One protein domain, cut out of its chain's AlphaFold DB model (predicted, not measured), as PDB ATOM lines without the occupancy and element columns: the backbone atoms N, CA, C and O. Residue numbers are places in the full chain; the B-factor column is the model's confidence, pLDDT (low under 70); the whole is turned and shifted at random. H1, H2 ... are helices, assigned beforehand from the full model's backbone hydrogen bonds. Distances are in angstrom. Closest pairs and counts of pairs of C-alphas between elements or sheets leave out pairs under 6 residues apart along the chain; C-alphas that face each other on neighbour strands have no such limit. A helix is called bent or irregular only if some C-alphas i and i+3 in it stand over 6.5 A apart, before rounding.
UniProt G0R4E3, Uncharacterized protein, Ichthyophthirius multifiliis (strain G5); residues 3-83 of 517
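What this domain is: This is residues 3 to 83 of the 517 residues of an uncharacterized protein of Ichthyophthirius multifiliis (strain G5) (UniProt G0R4E3). The chain of helices runs out and folds back on itself: H1, H2 and H3 make a zigzag outward run, H4 and H5 follow one another on the way back, and H6 folds back on H5. At one end H5 packs between H1 and H6, and at the other H2 and H3 pack on H4. The printed part has 81 residues with six named helices, H1 to H6 in order along the chain, and no named strand; its class is all helix. It is only just compact, close to loose, with a radius of gyration of the C-alphas of 13.7 A, and spans 39 by 31 by 20 A.

How they stand to each other: H1, residues 7 to 17, and H2, residues 20 to 26, only just touch, with 3 pairs of C-alphas within 8 A, and only at the corner by their link; their closest C-alphas, of Leu 17 and Val 23, are 6.4 A apart, and their lines are about perpendicular at 83 degrees. H3, residues 28 to 32, is near H2, and the two meet only through their link. H4, residues 37 to 50, only just touches H3, with residue 40 alone: the closest C-alphas, of Ile 32 and Ile 40, are 7.1 A apart. With residues 45 to 50 alone, H4 also only just touches H2, closest at the C-alphas of Leu 20 and Leu 49, 7.6 A apart; they run opposite ways at a steep tilt of 42 degrees. H5, residues 53 to 68, meets H4 only through their link. H5 touches H1, with the closest C-alphas, of Val 8 and Ala 67, 4.7 A apart; they run opposite ways at 37 degrees, a tilt only just steep. H6, residues 73 to 82, forms a helical hairpin with H5, which touches it with residues 54 to 61 alone; the closest C-alphas, of Ala 57 and Val 75, are 6.0 A apart, and the tilt of 34.9 degrees is only just shallow. The packing of the helices is only just mostly crossed, with steep tilts in two of these three pairs: H1 and H5, H2 and H4, H5 and H6. H3 is apart from H1, H5 and H6. Every O i to N i+4 pair is within hydrogen-bond range in H1, H2, H3 and H6, against 7 of 10 in H4 and 10 of 12 in H5.

Where its parts are: H1 begins at C-alpha 7, (-10.293, -26.436, 42.909), and is 15.1 A long. H2 and H3 are short, with 7 and 5 residues. H4 is 16.4 A long from C-alpha 37, (-5.570, -9.694, 15.119). H5 is 20.5 A long and only just irregular, with C-alphas 55 and 58 6.6 A apart, and has a kink of 31 degrees near residue 60. H6 is 14.4 A long and ends at C-alpha 82, (7.163, -8.032, 41.196).

The domain as a whole: The two C-alphas farthest apart, of Asp 36 and Gly 69, are 40.0 A apart. The printed part has no cut, and the five links between its helices are tight. The mean pLDDT of the printed part is 83.5, and residues 79 to 83 are under 70.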
ATOM      1  N   LEU A   3     -14.201 -19.940  43.131       70.75
ATOM      2  CA  LEU A   3     -14.083 -20.691  44.396       70.75
ATOM      3  C   LEU A   3     -15.245 -21.663  44.682       70.75
ATOM      4  O   LEU A   3     -15.170 -22.429  45.640       70.75
ATOM      5  N   SER A   4     -16.315 -21.617  43.881       76.69
ATOM      6  CA  SER A   4     -17.493 -22.483  44.027       76.69
ATOM      7  C   SER A   4     -17.365 -23.801  43.255       76.69
ATOM      8  O   SER A   4     -18.219 -24.669  43.405       76.69
ATOM      9  N   GLN A   5     -16.348 -23.925  42.400       83.81
ATOM     10  CA  GLN A   5     -16.097 -25.088  41.551       83.81
ATOM     11  C   GLN A   5     -14.937 -25.926  42.101       83.81
ATOM     12  O   GLN A   5     -14.236 -25.517  43.029       83.81
ATOM     13  N   GLU A   6     -14.736 -27.113  41.526       88.25
ATOM     14  CA  GLU A   6     -13.676 -28.026  41.949       88.25
ATOM     15  C   GLU A   6     -12.288 -27.366  41.799       88.25
ATOM     16  O   GLU A   6     -11.901 -26.980  40.688       88.25
ATOM     17  N   PRO A   7     -11.515 -27.236  42.895       86.38
ATOM     18  CA  PRO A   7     -10.293 -26.436  42.909       86.38
ATOM     19  C   PRO A   7      -9.219 -26.990  41.971       86.38
ATOM     20  O   PRO A   7      -8.486 -26.214  41.370       86.38
ATOM     21  N   VAL A   8      -9.163 -28.313  41.784       87.75
ATOM     22  CA  VAL A   8      -8.199 -28.969  40.889       87.75
ATOM     23  C   VAL A   8      -8.441 -28.576  39.431       87.75
ATOM     24  O   VAL A   8      -7.520 -28.125  38.754       87.75
ATOM     25  N   LYS A   9      -9.691 -28.671  38.958       88.50
ATOM     26  CA  LYS A   9     -10.062 -28.318  37.577       88.50
ATOM     27  C   LYS A   9      -9.851 -26.834  37.297       88.50
ATOM     28  O   LYS A   9      -9.275 -26.476  36.273       88.50
ATOM     29  N   MET A  10     -10.274 -25.976  38.228       88.75
ATOM     30  CA  MET A  10     -10.109 -24.528  38.087       88.75
ATOM     31  C   MET A  10      -8.642 -24.101  38.124       88.75
ATOM     32  O   MET A  10      -8.269 -23.193  37.386       88.75
ATOM     33  N   ASN A  11      -7.810 -24.765  38.930       87.81
ATOM     34  CA  ASN A  11      -6.374 -24.507  38.968       87.81
ATOM     35  C   ASN A  11      -5.711 -24.845  37.624       87.81
ATOM     36  O   ASN A  11      -5.029 -23.997  37.064       87.81
ATOM     37  N   VAL A  12      -5.977 -26.029  37.055       88.94
ATOM     38  CA  VAL A  12      -5.424 -26.430  35.744       88.94
ATOM     39  C   VAL A  12      -5.845 -25.457  34.639       88.94
ATOM     40  O   VAL A  12      -5.015 -25.033  33.837       88.94
ATOM     41  N   PHE A  13      -7.121 -25.070  34.614       88.56
ATOM     42  CA  PHE A  13      -7.649 -24.151  33.610       88.56
ATOM     43  C   PHE A  13      -7.026 -22.753  33.703       88.56
ATOM     44  O   PHE A  13      -6.533 -22.231  32.705       88.56
ATOM     45  N   LEU A  14      -7.021 -22.149  34.895       87.88
ATOM     46  CA  LEU A  14      -6.487 -20.800  35.082       87.88
ATOM     47  C   LEU A  14      -4.967 -20.761  34.917       87.88
ATOM     48  O   LEU A  14      -4.450 -19.808  34.343       87.88
ATOM     49  N   GLN A  15      -4.257 -21.805  35.345       87.25
ATOM     50  CA  GLN A  15      -2.816 -21.914  35.141       87.25
ATOM     51  C   GLN A  15      -2.460 -21.988  33.652       87.25
ATOM     52  O   GLN A  15      -1.452 -21.429  33.248       87.25
ATOM     53  N   PHE A  16      -3.283 -22.645  32.830       88.69
ATOM     54  CA  PHE A  16      -3.093 -22.659  31.380       88.69
ATOM     55  C   PHE A  16      -3.440 -21.312  30.731       88.69
ATOM     56  O   PHE A  16      -2.713 -20.843  29.864       88.69
ATOM     57  N   LEU A  17      -4.543 -20.689  31.150       88.69
ATOM     58  CA  LEU A  17      -5.059 -19.464  30.537       88.69
ATOM     59  C   LEU A  17      -4.194 -18.229  30.836       88.69
ATOM     60  O   LEU A  17      -4.138 -17.321  30.016       88.69
ATOM     61  N   PHE A  18      -3.510 -18.198  31.980       88.19
ATOM     62  CA  PHE A  18      -2.597 -17.114  32.362       88.19
ATOM     63  C   PHE A  18      -1.119 -17.411  32.055       88.19
ATOM     64  O   PHE A  18      -0.241 -16.625  32.404       88.19
ATOM     65  N   ASP A  19      -0.832 -18.518  31.370       88.00
ATOM     66  CA  ASP A  19       0.487 -18.819  30.818       88.00
ATOM     67  C   ASP A  19       0.590 -18.233  29.400       88.00
ATOM     68  O   ASP A  19       0.172 -18.853  28.416       88.00
ATOM     69  N   LEU A  20       1.104 -17.002  29.301       85.75
ATOM     70  CA  LEU A  20       1.144 -16.235  28.050       85.75
ATOM     71  C   LEU A  20       1.890 -16.972  26.928       85.75
ATOM     72  O   LEU A  20       1.478 -16.896  25.771       85.75
ATOM     73  N   GLU A  21       2.939 -17.732  27.252       87.19
ATOM     74  CA  GLU A  21       3.682 -18.516  26.260       87.19
ATOM     75  C   GLU A  21       2.811 -19.622  25.659       87.19
ATOM     76  O   GLU A  21       2.768 -19.799  24.436       87.19
ATOM     77  N   LYS A  22       2.059 -20.343  26.498       87.69
ATOM     78  CA  LYS A  22       1.150 -21.399  26.030       87.69
ATOM     79  C   LYS A  22      -0.041 -20.833  25.268       87.69
ATOM     80  O   LYS A  22      -0.412 -21.395  24.235       87.69
ATOM     81  N   VAL A  23      -0.626 -19.727  25.722       89.25
ATOM     82  CA  VAL A  23      -1.753 -19.084  25.027       89.25
ATOM     83  C   VAL A  23      -1.323 -18.580  23.650       89.25
ATOM     84  O   VAL A  23      -1.998 -18.866  22.658       89.25
ATOM     85  N   ASN A  24      -0.166 -17.920  23.557       88.12
ATOM     86  CA  ASN A  24       0.368 -17.446  22.282       88.12
ATOM     87  C   ASN A  24       0.710 -18.591  21.326       88.12
ATOM     88  O   ASN A  24       0.491 -18.464  20.124       88.12
ATOM     89  N   LYS A  25       1.187 -19.723  21.849       89.88
ATOM     90  CA  LYS A  25       1.535 -20.894  21.038       89.88
ATOM     91  C   LYS A  25       0.320 -21.685  20.542       89.88
ATOM     92  O   LYS A  25       0.331 -22.147  19.408       89.88
ATOM     93  N   TYR A  26      -0.694 -21.898  21.384       90.00
ATOM     94  CA  TYR A  26      -1.785 -22.840  21.082       90.00
ATOM     95  C   TYR A  26      -3.116 -22.173  20.721       90.00
ATOM     96  O   TYR A  26      -3.881 -22.733  19.935       90.00
ATOM     97  N   LEU A  27      -3.425 -21.010  21.301       89.88
ATOM     98  CA  LEU A  27      -4.744 -20.381  21.181       89.88
ATOM     99  C   LEU A  27      -4.748 -19.189  20.229       89.88
ATOM    100  O   LEU A  27      -5.702 -19.041  19.467       89.88
ATOM    101  N   ARG A  28      -3.683 -18.381  20.215       90.38
ATOM    102  CA  ARG A  28      -3.615 -17.160  19.399       90.38
ATOM    103  C   ARG A  28      -3.866 -17.428  17.914       90.38
ATOM    104  O   ARG A  28      -4.720 -16.775  17.324       90.38
ATOM    105  N   GLU A  29      -3.203 -18.423  17.324       89.56
ATOM    106  CA  GLU A  29      -3.399 -18.771  15.906       89.56
ATOM    107  C   GLU A  29      -4.843 -19.182  15.591       89.56
ATOM    108  O   GLU A  29      -5.389 -18.805  14.557       89.56
ATOM    109  N   LYS A  30      -5.487 -19.930  16.495       91.56
ATOM    110  CA  LYS A  30      -6.881 -20.365  16.334       91.56
ATOM    111  C   LYS A  30      -7.868 -19.223  16.535       91.56
ATOM    112  O   LYS A  30      -8.888 -19.183  15.855       91.56
ATOM    113  N   TRP A  31      -7.580 -18.293  17.438       92.12
ATOM    114  CA  TRP A  31      -8.426 -17.127  17.661       92.12
ATOM    115  C   TRP A  31      -8.356 -16.143  16.497       92.12
ATOM    116  O   TRP A  31      -9.403 -15.637  16.104       92.12
ATOM    117  N   ILE A  32      -7.180 -15.951  15.887       91.00
ATOM    118  CA  ILE A  32      -6.988 -15.057  14.728       91.00
ATOM    119  C   ILE A  32      -7.797 -15.514  13.504       91.00
ATOM    120  O   ILE A  32      -8.180 -14.702  12.672       91.00
ATOM    121  N   GLN A  33      -8.112 -16.808  13.400       91.06
ATOM    122  CA  GLN A  33      -8.982 -17.319  12.333       91.06
ATOM    123  C   GLN A  33     -10.439 -16.854  12.469       91.06
ATOM    124  O   GLN A  33     -11.181 -16.891  11.490       91.06
ATOM    125  N   ILE A  34     -10.859 -16.465  13.675       92.25
ATOM    126  CA  ILE A  34     -12.252 -16.137  14.004       92.25
ATOM    127  C   ILE A  34     -12.415 -14.637  14.293       92.25
ATOM    128  O   ILE A  34     -13.451 -14.066  13.959       92.25
ATOM    129  N   TYR A  35     -11.413 -13.998  14.903       92.12
ATOM    130  CA  TYR A  35     -11.437 -12.594  15.314       92.12
ATOM    131  C   TYR A  35     -10.224 -11.821  14.793       92.12
ATOM    132  O   TYR A  35      -9.165 -12.391  14.540       92.12
ATOM    133  N   ASP A  36     -10.368 -10.497  14.698       93.12
ATOM    134  CA  ASP A  36      -9.300  -9.609  14.241       93.12
ATOM    135  C   ASP A  36      -8.053  -9.678  15.128       93.12
ATOM    136  O   ASP A  36      -8.122  -9.675  16.361       93.12
ATOM    137  N   ILE A  37      -6.890  -9.632  14.476       90.12
ATOM    138  CA  ILE A  37      -5.570  -9.694  15.119       90.12
ATOM    139  C   ILE A  37      -5.431  -8.588  16.172       90.12
ATOM    140  O   ILE A  37      -5.042  -8.852  17.306       90.12
ATOM    141  N   SER A  38      -5.827  -7.357  15.832       89.00
ATOM    142  CA  SER A  38      -5.752  -6.212  16.747       89.00
ATOM    143  C   SER A  38      -6.670  -6.346  17.962       89.00
ATOM    144  O   SER A  38      -6.370  -5.768  19.004       89.00
ATOM    145  N   TYR A  39      -7.777  -7.080  17.851       90.88
ATOM    146  CA  TYR A  39      -8.675  -7.337  18.976       90.88
ATOM    147  C   TYR A  39      -8.076  -8.386  19.920       90.88
ATOM    148  O   TYR A  39      -8.065  -8.198  21.135       90.88
ATOM    149  N   ILE A  40      -7.515  -9.463  19.369       91.00
ATOM    150  CA  ILE A  40      -6.916 -10.545  20.160       91.00
ATOM    151  C   ILE A  40      -5.658 -10.064  20.878       91.00
ATOM    152  O   ILE A  40      -5.547 -10.255  22.086       91.00
ATOM    153  N   ASP A  41      -4.744  -9.411  20.164       87.44
ATOM    154  CA  ASP A  41      -3.472  -8.988  20.745       87.44
ATOM    155  C   ASP A  41      -3.692  -7.875  21.783       87.44
ATOM    156  O   ASP A  41      -3.250  -8.009  22.920       87.44
ATOM    157  N   ASN A  42      -4.469  -6.832  21.460       88.31
ATOM    158  CA  ASN A  42      -4.616  -5.687  22.367       88.31
ATOM    159  C   ASN A  42      -5.647  -5.914  23.485       88.31
ATOM    160  O   ASN A  42      -5.387  -5.564  24.635       88.31
ATOM    161  N   GLN A  43      -6.831  -6.466  23.183       88.06
ATOM    162  CA  GLN A  43      -7.901  -6.582  24.187       88.06
ATOM    163  C   GLN A  43      -7.874  -7.906  24.949       88.06
ATOM    164  O   GLN A  43      -8.148  -7.918  26.148       88.06
ATOM    165  N   ILE A  44      -7.565  -9.027  24.291       87.00
ATOM    166  CA  ILE A  44      -7.568 -10.333  24.965       87.00
ATOM    167  C   ILE A  44      -6.223 -10.578  25.648       87.00
ATOM    168  O   ILE A  44      -6.187 -10.809  26.853       87.00
ATOM    169  N   ILE A  45      -5.116 -10.513  24.910       87.69
ATOM    170  CA  ILE A  45      -3.800 -10.877  25.443       87.69
ATOM    171  C   ILE A  45      -3.275  -9.777  26.369       87.69
ATOM    172  O   ILE A  45      -3.089 -10.036  27.557       87.69
ATOM    173  N   THR A  46      -3.118  -8.544  25.885       84.56
ATOM    174  CA  THR A  46      -2.555  -7.460  26.708       84.56
ATOM    175  C   THR A  46      -3.521  -7.017  27.817       84.56
ATOM    176  O   THR A  46      -3.191  -7.085  28.999       84.56
ATOM    177  N   GLN A  47      -4.756  -6.627  27.484       84.25
ATOM    178  CA  GLN A  47      -5.662  -6.047  28.486       84.25
ATOM    179  C   GLN A  47      -6.338  -7.079  29.415       84.25
ATOM    180  O   GLN A  47      -6.596  -6.789  30.586       84.25
ATOM    181  N   ALA A  48      -6.683  -8.279  28.929       83.69
ATOM    182  CA  ALA A  48      -7.419  -9.252  29.744       83.69
ATOM    183  C   ALA A  48      -6.529 -10.294  30.435       83.69
ATOM    184  O   ALA A  48      -6.891 -10.719  31.535       83.69
ATOM    185  N   LEU A  49      -5.406 -10.700  29.833       85.62
ATOM    186  CA  LEU A  49      -4.507 -11.707  30.408       85.62
ATOM    187  C   LEU A  49      -3.310 -11.072  31.120       85.62
ATOM    188  O   LEU A  49      -3.097 -11.372  32.290       85.62
ATOM    189  N   GLU A  50      -2.571 -10.181  30.459       84.88
ATOM    190  CA  GLU A  50      -1.332  -9.599  30.989       84.88
ATOM    191  C   GLU A  50      -1.597  -8.574  32.106       84.88
ATOM    192  O   GLU A  50      -1.087  -8.725  33.216       84.88
ATOM    193  N   GLU A  51      -2.481  -7.592  31.889       85.88
ATOM    194  CA  GLU A  51      -2.799  -6.578  32.913       85.88
ATOM    195  C   GLU A  51      -3.533  -7.150  34.139       85.88
ATOM    196  O   GLU A  51      -3.389  -6.642  35.254       85.88
ATOM    197  N   LYS A  52      -4.332  -8.214  33.965       85.00
ATOM    198  CA  LYS A  52      -5.091  -8.845  35.065       85.00
ATOM    199  C   LYS A  52      -4.345  -9.984  35.753       85.00
ATOM    200  O   LYS A  52      -4.834 -10.493  36.765       85.00
ATOM    201  N   LEU A  53      -3.169 -10.354  35.251       83.56
ATOM    202  CA  LEU A  53      -2.293 -11.367  35.831       83.56
ATOM    203  C   LEU A  53      -2.004 -11.112  37.326       83.56
ATOM    204  O   LEU A  53      -2.189 -12.043  38.114       83.56
ATOM    205  N   PRO A  54      -1.659  -9.882  37.776       81.56
ATOM    206  CA  PRO A  54      -1.348  -9.636  39.187       81.56
ATOM    207  C   PRO A  54      -2.576  -9.778  40.096       81.56
ATOM    208  O   PRO A  54      -2.466 -10.271  41.212       81.56
ATOM    209  N   LEU A  55      -3.768  -9.411  39.608       81.69
ATOM    210  CA  LEU A  55      -5.030  -9.554  40.347       81.69
ATOM    211  C   LEU A  55      -5.445 -11.023  40.502       81.69
ATOM    212  O   LEU A  55      -6.088 -11.398  41.481       81.69
ATOM    213  N   MET A  56      -5.094 -11.858  39.522       80.88
ATOM    214  CA  MET A  56      -5.380 -13.290  39.544       80.88
ATOM    215  C   MET A  56      -4.302 -14.111  40.252       80.88
ATOM    216  O   MET A  56      -4.585 -15.258  40.593       80.88
ATOM    217  N   ALA A  57      -3.117 -13.552  40.522       82.31
ATOM    218  CA  ALA A  57      -2.023 -14.246  41.201       82.31
ATOM    219  C   ALA A  57      -2.427 -14.741  42.601       82.31
ATOM    220  O   ALA A  57      -2.226 -15.916  42.913       82.31
ATOM    221  N   ASP A  58      -3.104 -13.902  43.394       82.19
ATOM    222  CA  ASP A  58      -3.619 -14.279  44.718       82.19
ATOM    223  C   ASP A  58      -4.637 -15.427  44.624       82.19
ATOM    224  O   ASP A  58      -4.591 -16.405  45.378       82.19
ATOM    225  N   ILE A  59      -5.550 -15.344  43.651       84.75
ATOM    226  CA  ILE A  59      -6.591 -16.353  43.420       84.75
ATOM    227  C   ILE A  59      -5.968 -17.674  42.951       84.75
ATOM    228  O   ILE A  59      -6.359 -18.740  43.433       84.75
ATOM    229  N   LEU A  60      -4.988 -17.615  42.045       84.94
ATOM    230  CA  LEU A  60      -4.258 -18.770  41.528       84.94
ATOM    231  C   LEU A  60      -3.429 -19.434  42.636       84.94
ATOM    232  O   LEU A  60      -3.435 -20.658  42.732       84.94
ATOM    233  N   GLY A  61      -2.799 -18.652  43.518       83.62
ATOM    234  CA  GLY A  61      -2.066 -19.154  44.683       83.62
ATOM    235  C   GLY A  61      -2.976 -19.861  45.692       83.62
ATOM    236  O   GLY A  61      -2.668 -20.968  46.140       83.62
ATOM    237  N   HIS A  62      -4.142 -19.284  45.994       84.19
ATOM    238  CA  HIS A  62      -5.143 -19.934  46.846       84.19
ATOM    239  C   HIS A  62      -5.701 -21.222  46.220       84.19
ATOM    240  O   HIS A  62      -5.876 -22.226  46.916       84.19
ATOM    241  N   LEU A  63      -5.978 -21.222  44.912       85.81
ATOM    242  CA  LEU A  63      -6.467 -22.399  44.186       85.81
ATOM    243  C   LEU A  63      -5.413 -23.494  44.087       85.81
ATOM    244  O   LEU A  63      -5.745 -24.655  44.315       85.81
ATOM    245  N   SER A  64      -4.156 -23.147  43.805       84.69
ATOM    246  CA  SER A  64      -3.068 -24.118  43.726       84.69
ATOM    247  C   SER A  64      -2.802 -24.738  45.094       84.69
ATOM    248  O   SER A  64      -2.730 -25.958  45.206       84.69
ATOM    249  N   GLN A  65      -2.784 -23.938  46.165       84.69
ATOM    250  CA  GLN A  65      -2.634 -24.449  47.526       84.69
ATOM    251  C   GLN A  65      -3.794 -25.379  47.911       84.69
ATOM    252  O   GLN A  65      -3.569 -26.415  48.532       84.69
ATOM    253  N   LYS A  66      -5.026 -25.056  47.502       84.19
ATOM    254  CA  LYS A  66      -6.204 -25.901  47.751       84.19
ATOM    255  C   LYS A  66      -6.235 -27.167  46.885       84.19
ATOM    256  O   LYS A  66      -6.796 -28.170  47.317       84.19
ATOM    257  N   ALA A  67      -5.659 -27.133  45.685       85.38
ATOM    258  CA  ALA A  67      -5.643 -28.250  44.743       85.38
ATOM    259  C   ALA A  67      -4.477 -29.226  44.969       85.38
ATOM    260  O   ALA A  67      -4.670 -30.433  44.877       85.38
ATOM    261  N   THR A  68      -3.271 -28.719  45.235       81.25
ATOM    262  CA  THR A  68      -2.027 -29.511  45.272       81.25
ATOM    263  C   THR A  68      -1.259 -29.382  46.588       81.25
ATOM    264  O   THR A  68      -0.266 -30.081  46.788       81.25
ATOM    265  N   GLY A  69      -1.675 -28.484  47.488       77.38
ATOM    266  CA  GLY A  69      -0.949 -28.185  48.724       77.38
ATOM    267  C   GLY A  69       0.326 -27.355  48.523       77.38
ATOM    268  O   GLY A  69       1.015 -27.076  49.501       77.38
ATOM    269  N   LYS A  70       0.650 -26.950  47.284       77.88
ATOM    270  CA  LYS A  70       1.833 -26.149  46.928       77.88
ATOM    271  C   LYS A  70       1.430 -24.923  46.094       77.88
ATOM    272  O   LYS A  70       0.433 -24.950  45.371       77.88
ATOM    273  N   LYS A  71       2.202 -23.833  46.184       73.25
ATOM    274  CA  LYS A  71       2.063 -22.691  45.260       73.25
ATOM    275  C   LYS A  71       2.530 -23.102  43.858       73.25
ATOM    276  O   LYS A  71       3.497 -23.854  43.749       73.25
ATOM    277  N   SER A  72       1.827 -22.665  42.814       73.88
ATOM    278  CA  SER A  72       2.184 -22.972  41.423       73.88
ATOM    279  C   SER A  72       3.447 -22.223  40.984       73.88
ATOM    280  O   SER A  72       3.724 -21.120  41.455       73.88
ATOM    281  N   ASP A  73       4.204 -22.809  40.055       72.94
ATOM    282  CA  ASP A  73       5.477 -22.244  39.579       72.94
ATOM    283  C   ASP A  73       5.307 -20.856  38.941       72.94
ATOM    284  O   ASP A  73       6.150 -19.989  39.137       72.94
ATOM    285  N   LEU A  74       4.168 -20.620  38.278       71.81
ATOM    286  CA  LEU A  74       3.765 -19.315  37.738       71.81
ATOM    287  C   LEU A  74       3.617 -18.237  38.823       71.81
ATOM    288  O   LEU A  74       3.998 -17.094  38.606       71.81
ATOM    289  N   VAL A  75       3.077 -18.584  39.996       72.75
ATOM    290  CA  VAL A  75       2.950 -17.635  41.118       72.75
ATOM    291  C   VAL A  75       4.318 -17.367  41.741       72.75
ATOM    292  O   VAL A  75       4.617 -16.229  42.085       72.75
ATOM    293  N   ASN A  76       5.185 -18.379  41.822       73.56
ATOM    294  CA  ASN A  76       6.535 -18.218  42.365       73.56
ATOM    295  C   ASN A  76       7.412 -17.300  41.489       73.56
ATOM    296  O   ASN A  76       8.162 -16.485  42.023       73.56
ATOM    297  N   THR A  77       7.309 -17.389  40.157       73.25
ATOM    298  CA  THR A  77       8.035 -16.500  39.230       73.25
ATOM    299  C   THR A  77       7.477 -15.071  39.234       73.25
ATOM    300  O   THR A  77       8.240 -14.106  39.160       73.25
ATOM    301  N   LEU A  78       6.161 -14.908  39.394       70.44
ATOM    302  CA  LEU A  78       5.508 -13.604  39.579       70.44
ATOM    303  C   LEU A  78       5.902 -12.924  40.897       70.44
ATOM    304  O   LEU A  78       6.248 -11.743  40.902       70.44
ATOM    305  N   GLU A  79       5.905 -13.665  42.008       68.75
ATOM    306  CA  GLU A  79       6.338 -13.156  43.318       68.75
ATOM    307  C   GLU A  79       7.818 -12.718  43.293       68.75
ATOM    308  O   GLU A  79       8.177 -11.729  43.934       68.75
ATOM    309  N   GLN A  80       8.669 -13.387  42.500       65.88
ATOM    310  CA  GLN A  80      10.076 -13.010  42.303       65.88
ATOM    311  C   GLN A  80      10.270 -11.767  41.421       65.88
ATOM    312  O   GLN A  80      11.181 -10.980  41.674       65.88
ATOM    313  N   THR A  81       9.441 -11.573  40.393       62.88
ATOM    314  CA  THR A  81       9.578 -10.456  39.438       62.88
ATOM    315  C   THR A  81       8.962  -9.153  39.944       62.88
ATOM    316  O   THR A  81       9.481  -8.079  39.641       62.88
ATOM    317  N   LEU A  82       7.899  -9.219  40.751       57.97
ATOM    318  CA  LEU A  82       7.163  -8.032  41.196       57.97
ATOM    319  C   LEU A  82       7.680  -7.387  42.492       57.97
ATOM    320  O   LEU A  82       7.216  -6.301  42.823       57.97
ATOM    321  N   SER A  83       8.625  -7.991  43.228       47.09
ATOM    322  CA  SER A  83       9.170  -7.440  44.492       47.09
ATOM    323  C   SER A  83       8.095  -6.884  45.451       47.09
ATOM    324  O   SER A  83       8.316  -5.901  46.158       47.09
TER     325      SER A  83